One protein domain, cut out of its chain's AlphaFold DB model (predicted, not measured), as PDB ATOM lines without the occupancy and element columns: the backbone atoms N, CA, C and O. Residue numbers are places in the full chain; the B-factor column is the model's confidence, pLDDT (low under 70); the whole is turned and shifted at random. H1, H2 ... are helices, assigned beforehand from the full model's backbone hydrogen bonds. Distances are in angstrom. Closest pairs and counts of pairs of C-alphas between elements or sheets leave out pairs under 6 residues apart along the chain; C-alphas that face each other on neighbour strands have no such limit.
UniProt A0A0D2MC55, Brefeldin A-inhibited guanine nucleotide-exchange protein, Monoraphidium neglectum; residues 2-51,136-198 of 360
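This is residues 2 to 51 and 136 to 198 of the 360 residues of the protein "Brefeldin A-inhibited guanine nucleotide-exchange protein" of Monoraphidium neglectum (UniProt A0A0D2MC55). Five helices form a somewhat splayed bundle in which the contacts run round a ring, H1 to H2 to H4 to H5 to H3 and back to H1. The longest helix, H2, folds back from H1 and has its centre nearest to the middle of the domain; H4 crosses it at a steep tilt of 42 degrees, and H5 folds back from H4 to pack on H3. The 113 printed residues hold five named helices, H1 to H5 in chain order, and no named strand: an all helix, up-and-down bundle, each helix running against the one before it. It is compact, with a radius of gyration of the C-alphas of 13.9 A and spans of 39 by 34 by 22 A.

H2, residues 24 to 44, touches H4, residues 159 to 175, at a steep tilt of 42 degrees, the same way; their closest C-alphas, Leu 28 and Ala 166, are 4.6 A apart. H1, residues 3 to 18, forms a hairpin with H2, touching it with residues 9 to 16 alone; the closest C-alphas are Leu 12 and Ile 30, 7.1 A. H5, residues 184 to 196, forms a hairpin with H4, at a shallow tilt of 25 degrees; the closest C-alphas are Ser 171 and Ser 185, 4.8 A. H3, residues 142 to 151, touches H1, closest at the C-alphas of Val 17 and Val 148, 5.7 A, and H5, closest at those of Tyr 149 and Ile 192, 6.9 A. H1 is apart from H4 and H5. Every O i to N i+4 pair is within hydrogen-bond range in H1, H4 and H5, against 15 of 17 in H2 and 4 of 6 in H3.

H2 is 31.7 A long, H4 24.4 A, H1 22.8 A, H5 18.7 A and H3 14.5 A. H1 begins at C-alpha 3 (60.385, 21.593, -21.633), and H5 ends at C-alpha 196 (40.897, 43.422, -2.992).

The two C-alphas farthest apart, Lys 2 and Gly 198, are 40.9 A apart. Residues 52 to 135 are not printed, and C-alphas 51 and 136 are 23.7 A apart across the cut. Of the links printed whole, H1 to H2 is tight and the other two are short. Residues 45 to 51 have pLDDT under 70.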
ATOM      1  N   LYS A   2      56.797  18.198 -21.921       81.38
ATOM      2  CA  LYS A   2      58.077  18.586 -22.563       81.38
ATOM      3  C   LYS A   2      58.567  19.948 -22.036       81.38
ATOM      4  O   LYS A   2      57.704  20.727 -21.639       81.38
ATOM      5  N   PRO A   3      59.869  20.299 -22.116       81.12
ATOM      6  CA  PRO A   3      60.385  21.593 -21.633       81.12
ATOM      7  C   PRO A   3      59.665  22.807 -22.235       81.12
ATOM      8  O   PRO A   3      59.355  23.772 -21.547       81.12
ATOM      9  N   LYS A   4      59.269  22.711 -23.512       85.31
ATOM     10  CA  LYS A   4      58.445  23.728 -24.185       85.31
ATOM     11  C   LYS A   4      57.105  24.018 -23.492       85.31
ATOM     12  O   LYS A   4      56.565  25.100 -23.671       85.31
ATOM     13  N   ASN A   5      56.559  23.065 -22.733       86.88
ATOM     14  CA  ASN A   5      55.308  23.249 -22.002       86.88
ATOM     15  C   ASN A   5      55.520  24.126 -20.760       86.88
ATOM     16  O   ASN A   5      54.641  24.920 -20.453       86.88
ATOM     17  N   ALA A   6      56.669  24.005 -20.081       85.81
ATOM     18  CA  ALA A   6      57.030  24.884 -18.970       85.81
ATOM     19  C   ALA A   6      57.271  26.314 -19.462       85.81
ATOM     20  O   ALA A   6      56.645  27.237 -18.962       85.81
ATOM     21  N   LEU A   7      58.043  26.481 -20.543       87.31
ATOM     22  CA  LEU A   7      58.250  27.795 -21.169       87.31
ATOM     23  C   LEU A   7      56.931  28.442 -21.624       87.31
ATOM     24  O   LEU A   7      56.739  29.645 -21.480       87.31
ATOM     25  N   ALA A   8      56.004  27.646 -22.168       90.06
ATOM     26  CA  ALA A   8      54.675  28.132 -22.527       90.06
ATOM     27  C   ALA A   8      53.856  28.546 -21.293       90.06
ATOM     28  O   ALA A   8      53.119  29.527 -21.360       90.06
ATOM     29  N   TYR A   9      53.985  27.825 -20.177       92.06
ATOM     30  CA  TYR A   9      53.328  28.172 -18.920       92.06
ATOM     31  C   TYR A   9      53.917  29.449 -18.301       92.06
ATOM     32  O   TYR A   9      53.155  30.347 -17.965       92.06
ATOM     33  N   GLU A  10      55.241  29.616 -18.264       91.44
ATOM     34  CA  GLU A  10      55.892  30.870 -17.842       91.44
ATOM     35  C   GLU A  10      55.442  32.057 -18.702       91.44
ATOM     36  O   GLU A  10      55.115  33.130 -18.189       91.44
ATOM     37  N   ALA A  11      55.373  31.871 -20.025       92.56
ATOM     38  CA  ALA A  11      54.851  32.890 -20.928       92.56
ATOM     39  C   ALA A  11      53.386  33.231 -20.610       92.56
ATOM     40  O   ALA A  11      53.022  34.406 -20.618       92.56
ATOM     41  N   LEU A  12      52.562  32.231 -20.276       94.62
ATOM     42  CA  LEU A  12      51.172  32.421 -19.861       94.62
ATOM     43  C   LEU A  12      51.066  33.244 -18.568       94.62
ATOM     44  O   LEU A  12      50.261  34.173 -18.509       94.62
ATOM     45  N   LEU A  13      51.896  32.954 -17.560       94.62
ATOM     46  CA  LEU A  13      51.956  33.734 -16.316       94.62
ATOM     47  C   LEU A  13      52.365  35.185 -16.597       94.62
ATOM     48  O   LEU A  13      51.758  36.124 -16.082       94.62
ATOM     49  N   ARG A  14      53.345  35.384 -17.483       94.19
ATOM     50  CA  ARG A  14      53.790  36.718 -17.904       94.19
ATOM     51  C   ARG A  14      52.677  37.495 -18.608       94.19
ATOM     52  O   ARG A  14      52.493  38.677 -18.318       94.19
ATOM     53  N   VAL A  15      51.905  36.845 -19.481       94.31
ATOM     54  CA  VAL A  15      50.720  37.443 -20.124       94.31
ATOM     55  C   VAL A  15      49.677  37.834 -19.077       94.31
ATOM     56  O   VAL A  15      49.176  38.954 -19.122       94.31
ATOM     57  N   ALA A  16      49.409  36.968 -18.096       95.31
ATOM     58  CA  ALA A  16      48.449  37.246 -17.027       95.31
ATOM     59  C   ALA A  16      48.803  38.500 -16.211       95.31
ATOM     60  O   ALA A  16      47.919  39.266 -15.836       95.31
ATOM     61  N   VAL A  17      50.095  38.740 -15.963       95.00
ATOM     62  CA  VAL A  17      50.563  39.928 -15.230       95.00
ATOM     63  C   VAL A  17      50.601  41.187 -16.102       95.00
ATOM     64  O   VAL A  17      50.349  42.278 -15.597       95.00
ATOM     65  N   THR A  18      50.945  41.061 -17.386       94.25
ATOM     66  CA  THR A  18      51.186  42.214 -18.277       94.25
ATOM     67  C   THR A  18      49.936  42.717 -18.987       94.25
ATOM     68  O   THR A  18      49.811  43.918 -19.201       94.25
ATOM     69  N   VAL A  19      49.014  41.821 -19.343       94.62
ATOM     70  CA  VAL A  19      47.805  42.133 -20.123       94.62
ATOM     71  C   VAL A  19      46.542  41.691 -19.375       94.62
ATOM     72  O   VAL A  19      45.520  41.382 -19.983       94.62
ATOM     73  N   GLY A  20      46.609  41.646 -18.040       94.69
ATOM     74  CA  GLY A  20      45.545  41.119 -17.185       94.69
ATOM     75  C   GLY A  20      44.171  41.760 -17.407       94.69
ATOM     76  O   GLY A  20      43.153  41.071 -17.334       94.69
ATOM     77  N   ASP A  21      44.150  43.052 -17.738       97.06
ATOM     78  CA  ASP A  21      42.913  43.813 -17.928       97.06
ATOM     79  C   ASP A  21      42.128  43.394 -19.183       97.06
ATOM     80  O   ASP A  21      40.901  43.408 -19.181       97.06
ATOM     81  N   ALA A  22      42.812  42.929 -20.233       96.56
ATOM     82  CA  ALA A  22      42.179  42.573 -21.508       96.56
ATOM     83  C   ALA A  22      41.840  41.076 -21.638       96.56
ATOM     84  O   ALA A  22      41.478  40.614 -22.719       96.56
ATOM     85  N   LEU A  23      42.014  40.287 -20.573       94.62
ATOM     86  CA  LEU A  23      41.798  38.840 -20.635       94.62
ATOM     87  C   LEU A  23      40.322  38.439 -20.592       94.62
ATOM     88  O   LEU A  23      39.980  37.391 -21.138       94.62
ATOM     89  N   GLU A  24      39.460  39.235 -19.956       94.19
ATOM     90  CA  GLU A  24      38.020  38.952 -19.845       94.19
ATOM     91  C   GLU A  24      37.756  37.488 -19.408       94.19
ATOM     92  O   GLU A  24      38.324  37.011 -18.422       94.19
ATOM     93  N   ASP A  25      36.943  36.731 -20.151       92.38
ATOM     94  CA  ASP A  25      36.613  35.330 -19.854       92.38
ATOM     95  C   ASP A  25      37.811  34.365 -19.977       92.38
ATOM     96  O   ASP A  25      37.765  33.240 -19.467       92.38
ATOM     97  N   ARG A  26      38.925  34.789 -20.592       96.44
ATOM     98  CA  ARG A  26      40.155  33.979 -20.703       96.44
ATOM     99  C   ARG A  26      40.865  33.789 -19.373       96.44
ATOM    100  O   ARG A  26      41.673  32.865 -19.258       96.44
ATOM    101  N   TRP A  27      40.520  34.570 -18.346       97.06
ATOM    102  CA  TRP A  27      40.955  34.300 -16.976       97.06
ATOM    103  C   TRP A  27      40.629  32.870 -16.532       97.06
ATOM    104  O   TRP A  27      41.428  32.264 -15.818       97.06
ATOM    105  N   LEU A  28      39.515  32.294 -17.000       96.75
ATOM    106  CA  LEU A  28      39.143  30.912 -16.694       96.75
ATOM    107  C   LEU A  28      40.174  29.906 -17.207       96.75
ATOM    108  O   LEU A  28      40.543  28.981 -16.485       96.75
ATOM    109  N   ASP A  29      40.655  30.082 -18.435       95.62
ATOM    110  CA  ASP A  29      41.630  29.176 -19.039       95.62
ATOM    111  C   ASP A  29      42.992  29.294 -18.341       95.62
ATOM    112  O   ASP A  29      43.598  28.279 -17.991       95.62
ATOM    113  N   ILE A  30      43.434  30.524 -18.056       95.94
ATOM    114  CA  ILE A  30      44.710  30.791 -17.377       95.94
ATOM    115  C   ILE A  30      44.716  30.219 -15.963       95.94
ATOM    116  O   ILE A  30      45.605  29.441 -15.612       95.94
ATOM    117  N   LEU A  31      43.712  30.557 -15.154       96.69
ATOM    118  CA  LEU A  31      43.639  30.093 -13.772       96.69
ATOM    119  C   LEU A  31      43.465  28.573 -13.706       96.69
ATOM    120  O   LEU A  31      44.017  27.931 -12.814       96.69
ATOM    121  N   ARG A  32      42.774  27.962 -14.680       95.25
ATOM    122  CA  ARG A  32      42.669  26.501 -14.782       95.25
ATOM    123  C   ARG A  32      44.019  25.869 -15.108       95.25
ATOM    124  O   ARG A  32      44.344  24.826 -14.546       95.25
ATOM    125  N   CYS A  33      44.810  26.479 -15.990       94.00
ATOM    126  CA  CYS A  33      46.186  26.053 -16.238       94.00
ATOM    127  C   CYS A  33      47.036  26.152 -14.968       94.00
ATOM    128  O   CYS A  33      47.727  25.188 -14.651       94.00
ATOM    129  N   MET A  34      46.928  27.247 -14.212       93.94
ATOM    130  CA  MET A  34      47.665  27.427 -12.954       93.94
ATOM    131  C   MET A  34      47.295  26.377 -11.908       93.94
ATOM    132  O   MET A  34      48.158  25.710 -11.347       93.94
ATOM    133  N   SER A  35      46.000  26.178 -11.704       92.50
ATOM    134  CA  SER A  35      45.436  25.173 -10.806       92.50
ATOM    135  C   SER A  35      45.855  23.738 -11.182       92.50
ATOM    136  O   SER A  35      46.169  22.917 -10.322       92.50
ATOM    137  N   ARG A  36      45.935  23.416 -12.481       89.69
ATOM    138  CA  ARG A  36      46.443  22.115 -12.956       89.69
ATOM    139  C   ARG A  36      47.955  21.977 -12.815       89.69
ATOM    140  O   ARG A  36      48.424  20.872 -12.558       89.69
ATOM    141  N   TRP A  37      48.708  23.054 -13.022       88.81
ATOM    142  CA  TRP A  37      50.155  23.044 -12.826       88.81
ATOM    143  C   TRP A  37      50.503  22.790 -11.362       88.81
ATOM    144  O   TRP A  37      51.362  21.965 -11.067       88.81
ATOM    145  N   GLU A  38      49.772  23.428 -10.454       88.75
ATOM    146  CA  GLU A  38      49.919  23.219  -9.020       88.75
ATOM    147  C   GLU A  38      49.622  21.767  -8.621       88.75
ATOM    148  O   GLU A  38      50.439  21.148  -7.943       88.75
ATOM    149  N   LEU A  39      48.560  21.159  -9.164       85.75
ATOM    150  CA  LEU A  39      48.297  19.730  -8.963       85.75
ATOM    151  C   LEU A  39      49.482  18.855  -9.412       85.75
ATOM    152  O   LEU A  39      49.823  17.880  -8.746       85.75
ATOM    153  N   LEU A  40      50.117  19.181 -10.542       85.31
ATOM    154  CA  LEU A  40      51.286  18.437 -11.021       85.31
ATOM    155  C   LEU A  40      52.493  18.607 -10.089       85.31
ATOM    156  O   LEU A  40      53.191  17.626  -9.841       85.31
ATOM    157  N   GLN A  41      52.709  19.809  -9.545       83.25
ATOM    158  CA  GLN A  41      53.728  20.066  -8.520       83.25
ATOM    159  C   GLN A  41      53.457  19.257  -7.248       83.25
ATOM    160  O   GLN A  41      54.369  18.604  -6.741       83.25
ATOM    161  N   GLN A  42      52.207  19.207  -6.784       79.62
ATOM    162  CA  GLN A  42      51.826  18.400  -5.626       79.62
ATOM    163  C   GLN A  42      52.047  16.904  -5.860       79.62
ATOM    164  O   GLN A  42      52.567  16.228  -4.985       79.62
ATOM    165  N   MET A  43      51.699  16.378  -7.039       77.88
ATOM    166  CA  MET A  43      51.919  14.965  -7.377       77.88
ATOM    167  C   MET A  43      53.404  14.598  -7.505       77.88
ATOM    168  O   MET A  43      53.775  13.447  -7.282       77.88
ATOM    169  N   ALA A  44      54.237  15.559  -7.908       76.12
ATOM    170  CA  ALA A  44      55.686  15.419  -7.995       76.12
ATOM    171  C   ALA A  44      56.359  15.483  -6.616       76.12
ATOM    172  O   ALA A  44      57.336  14.776  -6.363       76.12
ATOM    173  N   SER A  45      55.826  16.309  -5.713       69.31
ATOM    174  CA  SER A  45      56.240  16.333  -4.317       69.31
ATOM    175  C   SER A  45      55.727  15.079  -3.601       69.31
ATOM    176  O   SER A  45      54.568  14.709  -3.723       69.31
ATOM    177  N   SER A  46      56.547  14.412  -2.792       60.91
ATOM    178  CA  SER A  46      56.089  13.290  -1.950       60.91
ATOM    179  C   SER A  46      55.217  13.742  -0.761       60.91
ATOM    180  O   SER A  46      55.033  13.002   0.206       60.91
ATOM    181  N   THR A  47      54.713  14.977  -0.801       59.00
ATOM    182  CA  THR A  47      53.921  15.602   0.253       59.00
ATOM    183  C   THR A  47      52.452  15.196   0.097       59.00
ATOM    184  O   THR A  47      51.946  15.178  -1.025       59.00
ATOM    185  N   PRO A  48      51.740  14.844   1.184       59.56
ATOM    186  CA  PRO A  48      50.318  14.535   1.097       59.56
ATOM    187  C   PRO A  48      49.541  15.714   0.502       59.56
ATOM    188  O   PRO A  48      49.658  16.834   0.992       59.56
ATOM    189  N   THR A  49      48.742  15.452  -0.534       63.69
ATOM    190  CA  THR A  49      47.814  16.420  -1.139       63.69
ATOM    191  C   THR A  49      46.856  16.955  -0.074       63.69
ATOM    192  O   THR A  49      46.374  16.171   0.748       63.69
ATOM    193  N   ASP A  50      46.494  18.242  -0.123       63.84
ATOM    194  CA  ASP A  50      45.497  18.833   0.788       63.84
ATOM    195  C   ASP A  50      44.176  18.046   0.794       63.84
ATOM    196  O   ASP A  50      43.499  17.968   1.817       63.84
ATOM    197  N   ALA A  51      43.848  17.369  -0.312       64.44
ATOM    198  CA  ALA A  51      42.726  16.441  -0.410       64.44
ATOM    199  C   ALA A  51      42.719  15.365   0.688       64.44
ATOM    200  O   ALA A  51      41.648  14.970   1.134       64.44
ATOM    201  N   ILE A 136      61.242  19.721 -15.015       75.56
ATOM    202  CA  ILE A 136      60.318  20.559 -15.796       75.56
ATOM    203  C   ILE A 136      59.170  21.075 -14.918       75.56
ATOM    204  O   ILE A 136      58.654  22.162 -15.145       75.56
ATOM    205  N   ILE A 137      58.754  20.311 -13.907       74.38
ATOM    206  CA  ILE A 137      57.701  20.732 -12.968       74.38
ATOM    207  C   ILE A 137      58.232  21.795 -11.995       74.38
ATOM    208  O   ILE A 137      57.518  22.740 -11.653       74.38
ATOM    209  N   HIS A 138      59.489  21.648 -11.573       77.44
ATOM    210  CA  HIS A 138      60.177  22.587 -10.688       77.44
ATOM    211  C   HIS A 138      60.860  23.741 -11.433       77.44
ATOM    212  O   HIS A 138      61.404  24.625 -10.776       77.44
ATOM    213  N   SER A 139      60.847  23.759 -12.772       78.81
ATOM    214  CA  SER A 139      61.452  24.860 -13.533       78.81
ATOM    215  C   SER A 139      60.686  26.168 -13.370       78.81
ATOM    216  O   SER A 139      61.285  27.230 -13.482       78.81
ATOM    217  N   VAL A 140      59.379  26.090 -13.100       80.31
ATOM    218  CA  VAL A 140      58.542  27.268 -12.866       80.31
ATOM    219  C   VAL A 140      58.441  27.521 -11.374       80.31
ATOM    220  O   VAL A 140      57.871  26.716 -10.630       80.31
ATOM    221  N   ASP A 141      59.002  28.650 -10.951       80.56
ATOM    222  CA  ASP A 141      59.019  29.050  -9.552       80.56
ATOM    223  C   ASP A 141      57.593  29.340  -9.057       80.56
ATOM    224  O   ASP A 141      56.792  30.031  -9.694       80.56
ATOM    225  N   VAL A 142      57.285  28.835  -7.862       79.94
ATOM    226  CA  VAL A 142      56.045  29.124  -7.133       79.94
ATOM    227  C   VAL A 142      55.854  30.637  -6.968       79.94
ATOM    228  O   VAL A 142      54.714  31.111  -6.953       79.94
ATOM    229  N   SER A 143      56.944  31.408  -6.886       84.31
ATOM    230  CA  SER A 143      56.893  32.869  -6.800       84.31
ATOM    231  C   SER A 143      56.225  33.524  -8.021       84.31
ATOM    232  O   SER A 143      55.463  34.475  -7.846       84.31
ATOM    233  N   GLU A 144      56.400  32.982  -9.232       85.38
ATOM    234  CA  GLU A 144      55.759  33.495 -10.454       85.38
ATOM    235  C   GLU A 144      54.243  33.282 -10.426       85.38
ATOM    236  O   GLU A 144      53.466  34.156 -10.814       85.38
ATOM    237  N   ILE A 145      53.802  32.145  -9.884       88.25
ATOM    238  CA  ILE A 145      52.380  31.844  -9.689       88.25
ATOM    239  C   ILE A 145      51.773  32.824  -8.672       88.25
ATOM    240  O   ILE A 145      50.692  33.370  -8.903       88.25
ATOM    241  N   GLN A 146      52.473  33.093  -7.562       88.88
ATOM    242  CA  GLN A 146      52.013  34.069  -6.566       88.88
ATOM    243  C   GLN A 146      51.920  35.488  -7.138       88.88
ATOM    244  O   GLN A 146      50.997  36.224  -6.786       88.88
ATOM    245  N   GLN A 147      52.817  35.876  -8.050       92.44
ATOM    246  CA  GLN A 147      52.768  37.196  -8.681       92.44
ATOM    247  C   GLN A 147      51.458  37.448  -9.434       92.44
ATOM    248  O   GLN A 147      50.956  38.572  -9.383       92.44
ATOM    249  N   VAL A 148      50.867  36.431 -10.072       95.31
ATOM    250  CA  VAL A 148      49.562  36.563 -10.745       95.31
ATOM    251  C   VAL A 148      48.452  36.871  -9.735       95.31
ATOM    252  O   VAL A 148      47.666  37.793  -9.944       95.31
ATOM    253  N   TYR A 149      48.412  36.167  -8.601       95.12
ATOM    254  CA  TYR A 149      47.414  36.426  -7.556       95.12
ATOM    255  C   TYR A 149      47.606  37.803  -6.903       95.12
ATOM    256  O   TYR A 149      46.632  38.529  -6.695       95.12
ATOM    257  N   LEU A 150      48.851  38.215  -6.645       93.94
ATOM    258  CA  LEU A 150      49.166  39.553  -6.129       93.94
ATOM    259  C   LEU A 150      48.787  40.661  -7.123       93.94
ATOM    260  O   LEU A 150      48.320  41.731  -6.717       93.94
ATOM    261  N   ALA A 151      48.938  40.405  -8.427       94.31
ATOM    262  CA  ALA A 151      48.549  41.327  -9.490       94.31
ATOM    263  C   ALA A 151      47.039  41.601  -9.528       94.31
ATOM    264  O   ALA A 151      46.643  42.642 -10.051       94.31
ATOM    265  N   SER A 152      46.204  40.749  -8.914       96.44
ATOM    266  CA  SER A 152      44.752  40.962  -8.838       96.44
ATOM    267  C   SER A 152      44.370  42.318  -8.246       96.44
ATOM    268  O   SER A 152      43.359  42.877  -8.647       96.44
ATOM    269  N   SER A 153      45.185  42.874  -7.342       95.38
ATOM    270  CA  SER A 153      44.991  44.200  -6.734       95.38
ATOM    271  C   SER A 153      45.179  45.367  -7.712       95.38
ATOM    272  O   SER A 153      44.662  46.456  -7.470       95.38
ATOM    273  N   ARG A 154      45.895  45.136  -8.821       95.19
ATOM    274  CA  ARG A 154      46.196  46.135  -9.856       95.19
ATOM    275  C   ARG A 154      45.255  46.076 -11.053       95.19
ATOM    276  O   ARG A 154      45.246  47.026 -11.823       95.19
ATOM    277  N   LEU A 155      44.484  44.996 -11.190       97.50
ATOM    278  CA  LEU A 155      43.493  44.859 -12.257       97.50
ATOM    279  C   LEU A 155      42.457  45.984 -12.198       97.50
ATOM    280  O   LEU A 155      42.135  46.483 -11.111       97.50
ATOM    281  N   ASP A 156      41.896  46.348 -13.340       97.12
ATOM    282  CA  ASP A 156      40.791  47.293 -13.400       97.12
ATOM    283  C   ASP A 156      39.488  46.720 -12.797       97.12
ATOM    284  O   ASP A 156      39.441  45.617 -12.238       97.12
ATOM    285  N   SER A 157      38.412  47.509 -12.844       96.69
ATOM    286  CA  SER A 157      37.127  47.140 -12.250       96.69
ATOM    287  C   SER A 157      36.436  45.941 -12.893       96.69
ATOM    288  O   SER A 157      35.690  45.254 -12.196       96.69
ATOM    289  N   ASP A 158      36.625  45.709 -14.189       97.25
ATOM    290  CA  ASP A 158      35.949  44.636 -14.920       97.25
ATOM    291  C   ASP A 158      36.795  43.366 -14.919       97.25
ATOM    292  O   ASP A 158      36.291  42.280 -14.606       97.25
ATOM    293  N   ALA A 159      38.099  43.515 -15.130       97.88
ATOM    294  CA  ALA A 159      39.059  42.431 -15.115       97.88
ATOM    295  C   ALA A 159      39.142  41.741 -13.753       97.88
ATOM    296  O   ALA A 159      39.143  40.510 -13.694       97.88
ATOM    297  N   VAL A 160      39.125  42.486 -12.639       98.25
ATOM    298  CA  VAL A 160      39.134  41.868 -11.298       98.25
ATOM    299  C   VAL A 160      37.872  41.040 -11.036       98.25
ATOM    300  O   VAL A 160      37.931  39.993 -10.393       98.25
ATOM    301  N   VAL A 161      36.717  41.466 -11.556       98.19
ATOM    302  CA  VAL A 161      35.459  40.725 -11.400       98.19
ATOM    303  C   VAL A 161      35.482  39.457 -12.257       98.19
ATOM    304  O   VAL A 161      35.069  38.398 -11.779       98.19
ATOM    305  N   ALA A 162      35.997  39.536 -13.490       98.31
ATOM    306  CA  ALA A 162      36.204  38.371 -14.350       98.31
ATOM    307  C   ALA A 162      37.179  37.362 -13.714       98.31
ATOM    308  O   ALA A 162      36.861  36.174 -13.630       98.31
ATOM    309  N   PHE A 163      38.298  37.846 -13.165       98.50
ATOM    310  CA  PHE A 163      39.277  37.048 -12.426       98.50
ATOM    311  C   PHE A 163      38.634  36.290 -11.259       98.50
ATOM    312  O   PHE A 163      38.775  35.073 -11.144       98.50
ATOM    313  N   VAL A 164      37.888  36.992 -10.397       98.44
ATOM    314  CA  VAL A 164      37.251  36.390  -9.213       98.44
ATOM    315  C   VAL A 164      36.193  35.364  -9.615       98.44
ATOM    316  O   VAL A 164      36.120  34.297  -9.007       98.44
ATOM    317  N   ARG A 165      35.404  35.636 -10.662       98.62
ATOM    318  CA  ARG A 165      34.409  34.686 -11.184       98.62
ATOM    319  C   ARG A 165      35.063  33.420 -11.727       98.62
ATOM    320  O   ARG A 165      34.605  32.321 -11.420       98.62
ATOM    321  N   ALA A 166      36.134  33.569 -12.501       98.50
ATOM    322  CA  ALA A 166      36.902  32.451 -13.026       98.50
ATOM    323  C   ALA A 166      37.498  31.593 -11.898       98.50
ATOM    324  O   ALA A 166      37.344  30.371 -11.910       98.50
ATOM    325  N   LEU A 167      38.106  32.226 -10.888       98.31
ATOM    326  CA  LEU A 167      38.678  31.525  -9.740       98.31
ATOM    327  C   LEU A 167      37.608  30.791  -8.917       98.31
ATOM    328  O   LEU A 167      37.809  29.636  -8.543       98.31
ATOM    329  N   ALA A 168      36.454  31.424  -8.683       98.50
ATOM    330  CA  ALA A 168      35.314  30.806  -8.006       98.50
ATOM    331  C   ALA A 168      34.804  29.567  -8.756       98.50
ATOM    332  O   ALA A 168      34.587  28.527  -8.138       98.50
ATOM    333  N   ALA A 169      34.676  29.646 -10.084       98.19
ATOM    334  CA  ALA A 169      34.255  28.515 -10.908       98.19
ATOM    335  C   ALA A 169      35.246  27.342 -10.836       98.19
ATOM    336  O   ALA A 169      34.834  26.199 -10.648       98.19
ATOM    337  N   ILE A 170      36.552  27.623 -10.921       97.56
ATOM    338  CA  ILE A 170      37.594  26.593 -10.797       97.56
ATOM    339  C   ILE A 170      37.551  25.952  -9.416       97.56
ATOM    340  O   ILE A 170      37.595  24.732  -9.314       97.56
ATOM    341  N   SER A 171      37.412  26.750  -8.360       97.56
ATOM    342  CA  SER A 171      37.323  26.223  -7.004       97.56
ATOM    343  C   SER A 171      36.098  25.325  -6.804       97.56
ATOM    344  O   SER A 171      36.205  24.248  -6.229       97.56
ATOM    345  N   LEU A 172      34.932  25.691  -7.344       97.06
ATOM    346  CA  LEU A 172      33.757  24.812  -7.297       97.06
ATOM    347  C   LEU A 172      33.975  23.498  -8.064       97.06
ATOM    348  O   LEU A 172      33.528  22.446  -7.610       97.06
ATOM    349  N   ASP A 173      34.678  23.535  -9.199       95.19
ATOM    350  CA  ASP A 173      35.056  22.327  -9.940       95.19
ATOM    351  C   ASP A 173      36.027  21.441  -9.141       95.19
ATOM    352  O   ASP A 173      35.896  20.218  -9.155       95.19
ATOM    353  N   GLU A 174      36.968  22.045  -8.413       94.25
ATOM    354  CA  GLU A 174      37.933  21.354  -7.548       94.25
ATOM    355  C   GLU A 174      37.292  20.646  -6.354       94.25
ATOM    356  O   GLU A 174      37.715  19.553  -5.972       94.25
ATOM    357  N   LEU A 175      36.257  21.257  -5.778       94.19
ATOM    358  CA  LEU A 175      35.544  20.733  -4.614       94.19
ATOM    359  C   LEU A 175      34.480  19.690  -4.993       94.19
ATOM    360  O   LEU A 175      33.951  19.006  -4.119       94.19
ATOM    361  N   ARG A 176      34.168  19.548  -6.288       91.00
ATOM    362  CA  ARG A 176      33.076  18.699  -6.785       91.00
ATOM    363  C   ARG A 176      33.265  17.214  -6.456       91.00
ATOM    364  O   ARG A 176      32.280  16.525  -6.192       91.00
ATOM    365  N   ASP A 177      34.499  16.707  -6.494       85.38
ATOM    366  CA  ASP A 177      34.791  15.322  -6.110       85.38
ATOM    367  C   ASP A 177      34.938  15.215  -4.588       85.38
ATOM    368  O   ASP A 177      35.982  15.509  -4.013       85.38
ATOM    369  N   THR A 178      33.888  14.745  -3.919       80.00
ATOM    370  CA  THR A 178      33.865  14.611  -2.456       80.00
ATOM    371  C   THR A 178      34.838  13.566  -1.909       80.00
ATOM    372  O   THR A 178      35.093  13.557  -0.704       80.00
ATOM    373  N   ARG A 179      35.388  12.684  -2.757       78.19
ATOM    374  CA  ARG A 179      36.353  11.647  -2.350       78.19
ATOM    375  C   ARG A 179      37.784  12.166  -2.321       78.19
ATOM    376  O   ARG A 179      38.577  11.687  -1.518       78.19
ATOM    377  N   ALA A 180      38.095  13.116  -3.194       81.44
ATOM    378  CA  ALA A 180      39.404  13.746  -3.305       81.44
ATOM    379  C   ALA A 180      39.240  15.245  -3.614       81.44
ATOM    380  O   ALA A 180      39.590  15.695  -4.707       81.44
ATOM    381  N   PRO A 181      38.654  16.021  -2.683       87.62
ATOM    382  CA  PRO A 181      38.387  17.433  -2.918       87.62
ATOM    383  C   PRO A 181      39.697  18.217  -2.904       87.62
ATOM    384  O   PRO A 181      40.464  18.132  -1.944       87.62
ATOM    385  N   ARG A 182      39.948  19.028  -3.935       89.75
ATOM    386  CA  ARG A 182      41.102  19.936  -3.937       89.75
ATOM    387  C   ARG A 182      40.670  21.300  -3.405       89.75
ATOM    388  O   ARG A 182      39.694  21.872  -3.867       89.75
ATOM    389  N   VAL A 183      41.387  21.821  -2.411       89.81
ATOM    390  CA  VAL A 183      41.055  23.109  -1.766       89.81
ATOM    391  C   VAL A 183      41.977  24.253  -2.192       89.81
ATOM    392  O   VAL A 183      41.854  25.361  -1.675       89.81
ATOM    393  N   PHE A 184      42.881  24.017  -3.146       91.06
ATOM    394  CA  PHE A 184      43.864  25.001  -3.601       91.06
ATOM    395  C   PHE A 184      43.207  26.335  -3.979       91.06
ATOM    396  O   PHE A 184      43.530  27.374  -3.400       91.06
ATOM    397  N   SER A 185      42.226  26.322  -4.880       95.50
ATOM    398  CA  SER A 185      41.585  27.562  -5.324       95.50
ATOM    399  C   SER A 185      40.706  28.187  -4.237       95.50
ATOM    400  O   SER A 185      40.580  29.410  -4.191       95.50
ATOM    401  N   LEU A 186      40.175  27.393  -3.299       94.81
ATOM    402  CA  LEU A 186      39.457  27.903  -2.127       94.81
ATOM    403  C   LEU A 186      40.393  28.727  -1.232       94.81
ATOM    404  O   LEU A 186      40.011  29.823  -0.827       94.81
ATOM    405  N   THR A 187      41.627  28.268  -0.991       92.38
ATOM    406  CA  THR A 187      42.630  29.057  -0.245       92.38
ATOM    407  C   THR A 187      42.941  30.374  -0.963       92.38
ATOM    408  O   THR A 187      42.958  31.439  -0.344       92.38
ATOM    409  N   LYS A 188      43.081  30.332  -2.296       95.00
ATOM    410  CA  LYS A 188      43.367  31.518  -3.112       95.00
ATOM    411  C   LYS A 188      42.207  32.503  -3.152       95.00
ATOM    412  O   LYS A 188      42.444  33.705  -3.162       95.00
ATOM    413  N   ILE A 189      40.961  32.044  -3.087       97.50
ATOM    414  CA  ILE A 189      39.796  32.931  -2.969       97.50
ATOM    415  C   ILE A 189      39.866  33.782  -1.697       97.50
ATOM    416  O   ILE A 189      39.570  34.976  -1.755       97.50
ATOM    417  N   VAL A 190      40.296  33.207  -0.570       95.00
ATOM    418  CA  VAL A 190      40.445  33.947   0.696       95.00
ATOM    419  C   VAL A 190      41.518  35.032   0.573       95.00
ATOM    420  O   VAL A 190      41.284  36.177   0.960       95.00
ATOM    421  N   GLU A 191      42.666  34.705  -0.026       94.00
ATOM    422  CA  GLU A 191      43.743  35.668  -0.297       94.00
ATOM    423  C   GLU A 191      43.273  36.807  -1.211       94.00
ATOM    424  O   GLU A 191      43.467  37.984  -0.907       94.00
ATOM    425  N   ILE A 192      42.587  36.476  -2.308       96.06
ATOM    426  CA  ILE A 192      42.101  37.454  -3.286       96.06
ATOM    427  C   ILE A 192      41.033  38.365  -2.683       96.06
ATOM    428  O   ILE A 192      41.051  39.573  -2.935       96.06
ATOM    429  N   ALA A 193      40.140  37.826  -1.847       96.88
ATOM    430  CA  ALA A 193      39.189  38.627  -1.087       96.88
ATOM    431  C   ALA A 193      39.914  39.633  -0.177       96.88
ATOM    432  O   ALA A 193      39.532  40.802  -0.121       96.88
ATOM    433  N   HIS A 194      40.993  39.204   0.484       94.00
ATOM    434  CA  HIS A 194      41.801  40.068   1.336       94.00
ATOM    435  C   HIS A 194      42.527  41.166   0.544       94.00
ATOM    436  O   HIS A 194      42.412  42.340   0.885       94.00
ATOM    437  N   PHE A 195      43.215  40.827  -0.550       94.06
ATOM    438  CA  PHE A 195      43.956  41.809  -1.355       94.06
ATOM    439  C   PHE A 195      43.058  42.887  -1.963       94.06
ATOM    440  O   PHE A 195      43.484  44.025  -2.150       94.06
ATOM    441  N   ASN A 196      41.805  42.544  -2.264       96.00
ATOM    442  CA  ASN A 196      40.897  43.422  -2.992       96.00
ATOM    443  C   ASN A 196      39.868  44.133  -2.100       96.00
ATOM    444  O   ASN A 196      39.159  45.008  -2.600       96.00
ATOM    445  N   MET A 197      39.807  43.850  -0.790       92.62
ATOM    446  CA  MET A 197      38.832  44.507   0.095       92.62
ATOM    447  C   MET A 197      39.023  46.024   0.194       92.62
ATOM    448  O   MET A 197      38.071  46.748   0.479       92.62
ATOM    449  N   GLY A 198      40.235  46.525  -0.065       91.38
ATOM    450  CA  GLY A 198      40.553  47.955  -0.063       91.38
ATOM    451  C   GLY A 198      40.035  48.733  -1.278       91.38
ATOM    452  O   GLY A 198      40.109  49.961  -1.278       91.38
TER     453      GLY A 198